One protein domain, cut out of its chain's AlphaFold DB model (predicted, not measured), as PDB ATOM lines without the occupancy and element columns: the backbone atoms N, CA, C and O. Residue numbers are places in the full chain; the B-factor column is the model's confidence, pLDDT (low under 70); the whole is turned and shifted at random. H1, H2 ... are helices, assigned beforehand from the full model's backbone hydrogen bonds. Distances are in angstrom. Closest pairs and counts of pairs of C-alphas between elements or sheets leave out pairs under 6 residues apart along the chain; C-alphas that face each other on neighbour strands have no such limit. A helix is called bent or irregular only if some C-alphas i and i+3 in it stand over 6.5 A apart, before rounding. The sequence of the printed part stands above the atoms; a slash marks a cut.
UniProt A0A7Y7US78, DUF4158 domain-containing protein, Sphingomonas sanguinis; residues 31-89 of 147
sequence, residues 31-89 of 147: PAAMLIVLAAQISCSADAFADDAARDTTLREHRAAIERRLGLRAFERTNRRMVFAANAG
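This is residues 31 to 89 of the 147 residues of the protein "DUF4158 domain-containing protein" of Sphingomonas sanguinis (UniProt A0A7Y7US78). Four separate helices are strung along a wide, open U that does not fold into a core: H1 and H2 lie near each other in one arm, H3 lies along the base, and H4 makes the other arm, with the middle of the U empty. No helix touches another, and the two ends of the printed part lie far apart at the tips of the arms. The printed part has 59 residues, with four named helices in the order H1, H2, H3, H4 and no named strand, and its class is all helix. It is extended, with a radius of gyration of the C-alphas of 17.5 A, and its outline is flat, with spans of 42 by 31 by 16 A.

H1, residues 32 to 41, and H2, residues 48 to 53, are close but not clearly touching, with 1 pair of C-alphas within 8 A. Their closest C-alphas are those of Leu 35 and Phe 49, 7.5 A apart, and their centres are 12.4 A apart. Their lines stand at a steep tilt of 68 degrees, only just short of about perpendicular, and they run opposite ways. H3, residues 59 to 70, is apart from H1 and from H2. H4, residues 77 to 87, is apart from H1, H2 and H3. In H1, H2, H3 and H4 every O i to N i+4 pair is within hydrogen-bond range.

From first to last C-alpha, H1 runs 14.6 A, from Ala 32 at (96.198, 85.611, 157.619) to Gln 41. A short link of 6 residues leads to H2, from Ala 48 to Ala 53, which measures 8.5 A. After a tight link of 5 residues comes H3, from Leu 59 at (104.218, 96.166, 135.795) to Leu 70, the longest helix by residues, with 12 residues and 16.2 A. A short link of 6 residues leads to H4, from Arg 77 to Asn 87 at (81.230, 92.968, 121.415), which measures 15.6 A. None of the four helices is bent.

The C-alphas farthest apart are those of Ala 32 and Gly 89, at 44.7 A, and the first and last printed C-alphas, of Pro 31 and Gly 89, are 44.5 A apart. The printed part has no cut, and none of its links between helices is long. Among the stretches that stand free are residues 51 to 62, of which 51 to 53 belong to H2 and 59 to 62 to H3, and residues 84 to 89, of which 84 to 87 belong to H4. The mean pLDDT of the printed part is 83.6, and the model's confidence is low, under 70, at residues 57, 60, 87 and 89.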
ATOM      1  N   PRO A  31      95.524  90.396 157.576       88.19
ATOM      2  CA  PRO A  31      95.267  89.259 158.455       88.19
ATOM      3  C   PRO A  31      95.306  87.915 157.709       88.19
ATOM      4  O   PRO A  31      94.645  87.743 156.683       88.19
ATOM      5  N   ALA A  32      96.005  86.918 158.263       85.44
ATOM      6  CA  ALA A  32      96.198  85.611 157.619       85.44
ATOM      7  C   ALA A  32      94.880  84.902 157.251       85.44
ATOM      8  O   ALA A  32      94.777  84.281 156.194       85.44
ATOM      9  N   ALA A  33      93.842  85.045 158.082       86.38
ATOM     10  CA  ALA A  33      92.514  84.494 157.805       86.38
ATOM     11  C   ALA A  33      91.902  85.049 156.505       86.38
ATOM     12  O   ALA A  33      91.235  84.316 155.778       86.38
ATOM     13  N   MET A  34      92.164  86.320 156.182       88.31
ATOM     14  CA  MET A  34      91.718  86.942 154.936       88.31
ATOM     15  C   MET A  34      92.457  86.344 153.735       88.31
ATOM     16  O   MET A  34      91.824  85.965 152.750       88.31
ATOM     17  N   LEU A  35      93.782  86.199 153.836       90.88
ATOM     18  CA  LEU A  35      94.605  85.627 152.768       90.88
ATOM     19  C   LEU A  35      94.217  84.176 152.463       90.88
ATOM     20  O   LEU A  35      94.155  83.805 151.297       90.88
ATOM     21  N   ILE A  36      93.870  83.377 153.477       90.00
ATOM     22  CA  ILE A  36      93.396  81.993 153.299       90.00
ATOM     23  C   ILE A  36      92.098  81.940 152.478       90.00
ATOM     24  O   ILE A  36      91.969  81.111 151.576       90.00
ATOM     25  N   VAL A  37      91.138  82.828 152.762       92.75
ATOM     26  CA  VAL A  37      89.871  82.890 152.013       92.75
ATOM     27  C   VAL A  37      90.121  83.275 150.556       92.75
ATOM     28  O   VAL A  37      89.582  82.638 149.651       92.75
ATOM     29  N   LEU A  38      90.957  84.286 150.321       92.31
ATOM     30  CA  LEU A  38      91.288  84.738 148.970       92.31
ATOM     31  C   LEU A  38      92.060  83.667 148.191       92.31
ATOM     32  O   LEU A  38      91.728  83.398 147.039       92.31
ATOM     33  N   ALA A  39      93.022  83.002 148.833       93.50
ATOM     34  CA  ALA A  39      93.800  81.913 148.250       93.50
ATOM     35  C   ALA A  39      92.894  80.791 147.721       93.50
ATOM     36  O   ALA A  39      93.039  80.342 146.582       93.50
ATOM     37  N   ALA A  40      91.890  80.405 148.513       91.44
ATOM     38  CA  ALA A  40      90.912  79.400 148.115       91.44
ATOM     39  C   ALA A  40      90.079  79.831 146.892       91.44
ATOM     40  O   ALA A  40      89.802  79.006 146.023       91.44
ATOM     41  N   GLN A  41      89.706  81.111 146.785       94.12
ATOM     42  CA  GLN A  41      88.906  81.623 145.662       94.12
ATOM     43  C   GLN A  41      89.651  81.568 144.325       94.12
ATOM     44  O   GLN A  41      89.032  81.307 143.294       94.12
ATOM     45  N   ILE A  42      90.966  81.798 144.338       93.25
ATOM     46  CA  ILE A  42      91.802  81.801 143.128       93.25
ATOM     47  C   ILE A  42      92.627  80.519 142.959       93.25
ATOM     48  O   ILE A  42      93.463  80.445 142.063       93.25
ATOM     49  N   SER A  43      92.364  79.496 143.782       92.81
ATOM     50  CA  SER A  43      93.065  78.205 143.756       92.81
ATOM     51  C   SER A  43      94.593  78.340 143.854       92.81
ATOM     52  O   SER A  43      95.329  77.660 143.138       92.81
ATOM     53  N   CYS A  44      95.078  79.219 144.737       93.19
ATOM     54  CA  CYS A  44      96.502  79.387 145.035       93.19
ATOM     55  C   CYS A  44      96.809  79.117 146.520       93.19
ATOM     56  O   CYS A  44      95.904  78.879 147.320       93.19
ATOM     57  N   SER A  45      98.091  79.126 146.896       93.31
ATOM     58  CA  SER A  45      98.509  79.090 148.302       93.31
ATOM     59  C   SER A  45      98.464  80.487 148.929       93.31
ATOM     60  O   SER A  45      98.698  81.488 148.254       93.31
ATOM     61  N   ALA A  46      98.213  80.567 150.240       90.25
ATOM     62  CA  ALA A  46      98.256  81.842 150.963       90.25
ATOM     63  C   ALA A  46      99.671  82.463 150.978       90.25
ATOM     64  O   ALA A  46      99.807  83.683 150.932       90.25
ATOM     65  N   ASP A  47     100.719  81.635 150.957       89.50
ATOM     66  CA  ASP A  47     102.113  82.097 150.906       89.50
ATOM     67  C   ASP A  47     102.451  82.805 149.582       89.50
ATOM     68  O   ASP A  47     103.290  83.704 149.556       89.50
ATOM     69  N   ALA A  48     101.730  82.492 148.495       90.44
ATOM     70  CA  ALA A  48     101.930  83.136 147.197       90.44
ATOM     71  C   ALA A  48     101.668  84.649 147.234       90.44
ATOM     72  O   ALA A  48     102.211  85.380 146.410       90.44
ATOM     73  N   PHE A  49     100.862  85.139 148.184       88.62
ATOM     74  CA  PHE A  49     100.642  86.574 148.362       88.62
ATOM     75  C   PHE A  49     101.877  87.286 148.921       88.62
ATOM     76  O   PHE A  49     102.140  88.418 148.527       88.62
ATOM     77  N   ALA A  50     102.643  86.643 149.809       87.12
ATOM     78  CA  ALA A  50     103.886  87.210 150.330       87.12
ATOM     79  C   ALA A  50     104.968  87.237 149.243       87.12
ATOM     80  O   ALA A  50     105.644  88.251 149.068       87.12
ATOM     81  N   ASP A  51     105.064  86.154 148.467       86.75
ATOM     82  CA  ASP A  51     105.952  86.081 147.307       86.75
ATOM     83  C   ASP A  51     105.603  87.144 146.257       86.75
ATOM     84  O   ASP A  51     106.501  87.758 145.684       86.75
ATOM     85  N   ASP A  52     104.312  87.383 146.002       84.44
ATOM     86  CA  ASP A  52     103.858  88.407 145.056       84.44
ATOM     87  C   ASP A  52     104.079  89.831 145.587       84.44
ATOM     88  O   ASP A  52     104.567  90.684 144.853       84.44
ATOM     89  N   ALA A  53     103.815  90.081 146.875       83.25
ATOM     90  CA  ALA A  53     104.048  91.380 147.510       83.25
ATOM     91  C   ALA A  53     105.538  91.759 147.577       83.25
ATOM     92  O   ALA A  53     105.875  92.941 147.520       83.25
ATOM     93  N   ALA A  54     106.429  90.770 147.682       82.50
ATOM     94  CA  ALA A  54     107.874  90.975 147.666       82.50
ATOM     95  C   ALA A  54     108.434  91.267 146.263       82.50
ATOM     96  O   ALA A  54     109.602  91.639 146.140       82.50
ATOM     97  N   ARG A  55     107.642  91.090 145.195       78.00
ATOM     98  CA  ARG A  55     108.101  91.389 143.836       78.00
ATOM     99  C   ARG A  55     108.193  92.887 143.618       78.00
ATOM    100  O   ARG A  55     107.252  93.638 143.877       78.00
ATOM    101  N   ASP A  56     109.296  93.295 143.000       72.12
ATOM    102  CA  ASP A  56     109.404  94.622 142.411       72.12
ATOM    103  C   ASP A  56     108.230  94.824 141.448       72.12
ATOM    104  O   ASP A  56     108.058  94.069 140.483       72.12
ATOM    105  N   THR A  57     107.409  95.844 141.709       66.50
ATOM    106  CA  THR A  57     106.209  96.161 140.922       66.50
ATOM    107  C   THR A  57     106.586  96.778 139.577       66.50
ATOM    108  O   THR A  57     106.285  97.922 139.255       66.50
ATOM    109  N   THR A  58     107.217  95.976 138.732       73.50
ATOM    110  CA  THR A  58     107.719  96.353 137.411       73.50
ATOM    111  C   THR A  58     106.636  96.267 136.334       73.50
ATOM    112  O   THR A  58     106.917  96.153 135.145       73.50
ATOM    113  N   LEU A  59     105.354  96.297 136.716       72.56
ATOM    114  CA  LEU A  59     104.218  96.166 135.795       72.56
ATOM    115  C   LEU A  59     104.247  97.230 134.693       72.56
ATOM    116  O   LEU A  59     103.895  96.939 133.549       72.56
ATOM    117  N   ARG A  60     104.683  98.455 135.011       69.25
ATOM    118  CA  ARG A  60     104.817  99.539 134.025       69.25
ATOM    119  C   ARG A  60     105.995  99.286 133.085       69.25
ATOM    120  O   ARG A  60     105.862  99.475 131.878       69.25
ATOM    121  N   GLU A  61     107.111  98.807 133.612       80.44
ATOM    122  CA  GLU A  61     108.342  98.496 132.889       80.44
ATOM    123  C   GLU A  61     108.168  97.273 131.981       80.44
ATOM    124  O   GLU A  61     108.528  97.317 130.804       80.44
ATOM    125  N   HIS A  62     107.562  96.201 132.489       81.12
ATOM    126  CA  HIS A  62     107.230  94.995 131.738       81.12
ATOM    127  C   HIS A  62     106.211  95.285 130.647       81.12
ATOM    128  O   HIS A  62     106.406  94.867 129.507       81.12
ATOM    129  N   ARG A  63     105.176  96.076 130.947       81.69
ATOM    130  CA  ARG A  63     104.252  96.568 129.925       81.69
ATOM    131  C   ARG A  63     104.992  97.344 128.837       81.69
ATOM    132  O   ARG A  63     104.826  97.031 127.664       81.69
ATOM    133  N   ALA A  64     105.846  98.297 129.207       81.75
ATOM    134  CA  ALA A  64     106.627  99.073 128.246       81.75
ATOM    135  C   ALA A  64     107.611  98.201 127.442       81.75
ATOM    136  O   ALA A  64     107.913  98.493 126.284       81.75
ATOM    137  N   ALA A  65     108.134  97.120 128.024       83.19
ATOM    138  CA  ALA A  65     108.968  96.151 127.319       83.19
ATOM    139  C   ALA A  65     108.160  95.330 126.298       83.19
ATOM    140  O   ALA A  65     108.620  95.151 125.170       83.19
ATOM    141  N   ILE A  66     106.954  94.886 126.661       87.31
ATOM    142  CA  ILE A  66     106.040  94.149 125.776       87.31
ATOM    143  C   ILE A  66     105.563  95.044 124.626       87.31
ATOM    144  O   ILE A  66     105.650  94.638 123.468       87.31
ATOM    145  N   GLU A  67     105.134  96.274 124.920       90.69
ATOM    146  CA  GLU A  67     104.719  97.268 123.920       90.69
ATOM    147  C   GLU A  67     105.841  97.519 122.900       90.69
ATOM    148  O   GLU A  67     105.624  97.404 121.694       90.69
ATOM    149  N   ARG A  68     107.077  97.739 123.371       90.69
ATOM    150  CA  ARG A  68     108.244  97.899 122.488       90.69
ATOM    151  C   ARG A  68     108.554  96.652 121.666       90.69
ATOM    152  O   ARG A  68     108.920  96.784 120.503       90.69
ATOM    153  N   ARG A  69     108.457  95.454 122.253       91.75
ATOM    154  CA  ARG A  69     108.833  94.209 121.568       91.75
ATOM    155  C   ARG A  69     107.816  93.783 120.514       91.75
ATOM    156  O   ARG A  69     108.220  93.249 119.489       91.75
ATOM    157  N   LEU A  70     106.532  94.012 120.767       92.44
ATOM    158  CA  LEU A  70     105.449  93.621 119.864       92.44
ATOM    159  C   LEU A  70     104.991  94.765 118.948       92.44
ATOM    160  O   LEU A  70     104.119  94.560 118.111       92.44
ATOM    161  N   GLY A  71     105.543  95.974 119.107       89.62
ATOM    162  CA  GLY A  71     105.082  97.161 118.379       89.62
ATOM    163  C   GLY A  71     103.641  97.553 118.731       89.62
ATOM    164  O   GLY A  71     102.970  98.228 117.951       89.62
ATOM    165  N   LEU A  72     103.157  97.107 119.891       87.69
ATOM    166  CA  LEU A  72     101.808  97.370 120.373       87.69
ATOM    167  C   LEU A  72     101.773  98.677 121.160       87.69
ATOM    168  O   LEU A  72     102.780  99.161 121.671       87.69
ATOM    169  N   ARG A  73     100.573  99.235 121.285       85.50
ATOM    170  CA  ARG A  73     100.304 100.439 122.070       85.50
ATOM    171  C   ARG A  73      99.187 100.174 123.062       85.50
ATOM    172  O   ARG A  73      98.262  99.416 122.778       85.50
ATOM    173  N   ALA A  74      99.274 100.829 124.213       81.94
ATOM    174  CA  ALA A  74      98.228 100.850 125.219       81.94
ATOM    175  C   ALA A  74      96.836 101.112 124.614       81.94
ATOM    176  O   ALA A  74      96.662 102.015 123.794       81.94
ATOM    177  N   PHE A  75      95.822 100.371 125.072       79.94
ATOM    178  CA  PHE A  75      94.433 100.721 124.785       79.94
ATOM    179  C   PHE A  75      94.081 102.049 125.459       79.94
ATOM    180  O   PHE A  75      94.051 102.146 126.685       79.94
ATOM    181  N   GLU A  76      93.771 103.064 124.657       81.31
ATOM    182  CA  GLU A  76      93.181 104.298 125.154       81.31
ATOM    183  C   GLU A  76      91.683 104.125 125.431       81.31
ATOM    184  O   GLU A  76      91.035 103.161 125.004       81.31
ATOM    185  N   ARG A  77      91.095 105.095 126.138       79.50
ATOM    186  CA  ARG A  77      89.672 105.079 126.506       79.50
ATOM    187  C   ARG A  77      88.753 104.947 125.283       79.50
ATOM    188  O   ARG A  77      87.719 104.288 125.379       79.50
ATOM    189  N   THR A  78      89.143 105.527 124.149       80.50
ATOM    190  CA  THR A  78      88.431 105.426 122.865       80.50
ATOM    191  C   THR A  78      88.491 104.009 122.295       80.50
ATOM    192  O   THR A  78      87.453 103.452 121.948       80.50
ATOM    193  N   ASN A  79      89.666 103.374 122.310       84.44
ATOM    194  CA  ASN A  79      89.846 101.992 121.848       84.44
ATOM    195  C   ASN A  79      88.986 101.024 122.672       84.44
ATOM    196  O   ASN A  79      88.375 100.103 122.142       84.44
ATOM    197  N   ARG A  80      88.877 101.275 123.981       76.81
ATOM    198  CA  ARG A  80      88.029 100.481 124.872       76.81
ATOM    199  C   ARG A  80      86.538 100.607 124.531       76.81
ATOM    200  O   ARG A  80      85.831  99.608 124.556       76.81
ATOM    201  N   ARG A  81      86.059 101.812 124.193       78.44
ATOM    202  CA  ARG A  81      84.667 102.022 123.743       78.44
ATOM    203  C   ARG A  81      84.371 101.266 122.449       78.44
ATOM    204  O   ARG A  81      83.329 100.634 122.363       78.44
ATOM    205  N   MET A  82      85.306 101.281 121.500       74.12
ATOM    206  CA  MET A  82      85.190 100.543 120.237       74.12
ATOM    207  C   MET A  82      85.077  99.032 120.464       74.12
ATOM    208  O   MET A  82      84.192  98.396 119.905       74.12
ATOM    209  N   VAL A  83      85.918  98.460 121.334       78.31
ATOM    210  CA  VAL A  83      85.864  97.027 121.670       78.31
ATOM    211  C   VAL A  83      84.542  96.656 122.336       78.31
ATOM    212  O   VAL A  83      83.963  95.625 122.007       78.31
ATOM    213  N   PHE A  84      84.031  97.480 123.253       76.06
ATOM    214  CA  PHE A  84      82.731  97.211 123.869       76.06
ATOM    215  C   PHE A  84      81.577  97.308 122.866       76.06
ATOM    216  O   PHE A  84      80.725  96.428 122.867       76.06
ATOM    217  N   ALA A  85      81.585  98.303 121.977       73.00
ATOM    218  CA  ALA A  85      80.581  98.432 120.919       73.00
ATOM    219  C   ALA A  85      80.631  97.258 119.922       73.00
ATOM    220  O   ALA A  85      79.593  96.738 119.522       73.00
ATOM    221  N   ALA A  86      81.832  96.787 119.569       72.38
ATOM    222  CA  ALA A  86      82.010  95.616 118.713       72.38
ATOM    223  C   ALA A  86      81.477  94.331 119.374       72.38
ATOM    224  O   ALA A  86      80.772  93.561 118.730       72.38
ATOM    225  N   ASN A  87      81.744  94.125 120.669       68.50
ATOM    226  CA  ASN A  87      81.230  92.968 121.415       68.50
ATOM    227  C   ASN A  87      79.720  93.044 121.699       68.50
ATOM    228  O   ASN A  87      79.084  92.011 121.879       68.50
ATOM    229  N   ALA A  88      79.145  94.247 121.731       75.69
ATOM    230  CA  ALA A  88      77.703  94.461 121.840       75.69
ATOM    231  C   ALA A  88      76.960  94.273 120.501       75.69
ATOM    232  O   ALA A  88      75.735  94.330 120.474       75.69
ATOM    233  N   GLY A  89      77.683  94.039 119.395       66.00
ATOM    234  CA  GLY A  89      77.101  93.896 118.057       66.00
ATOM    235  C   GLY A  89      76.680  95.219 117.407       66.00
ATOM    236  O   GLY A  89      75.957  95.205 116.416       66.00
TER     237      GLY A  89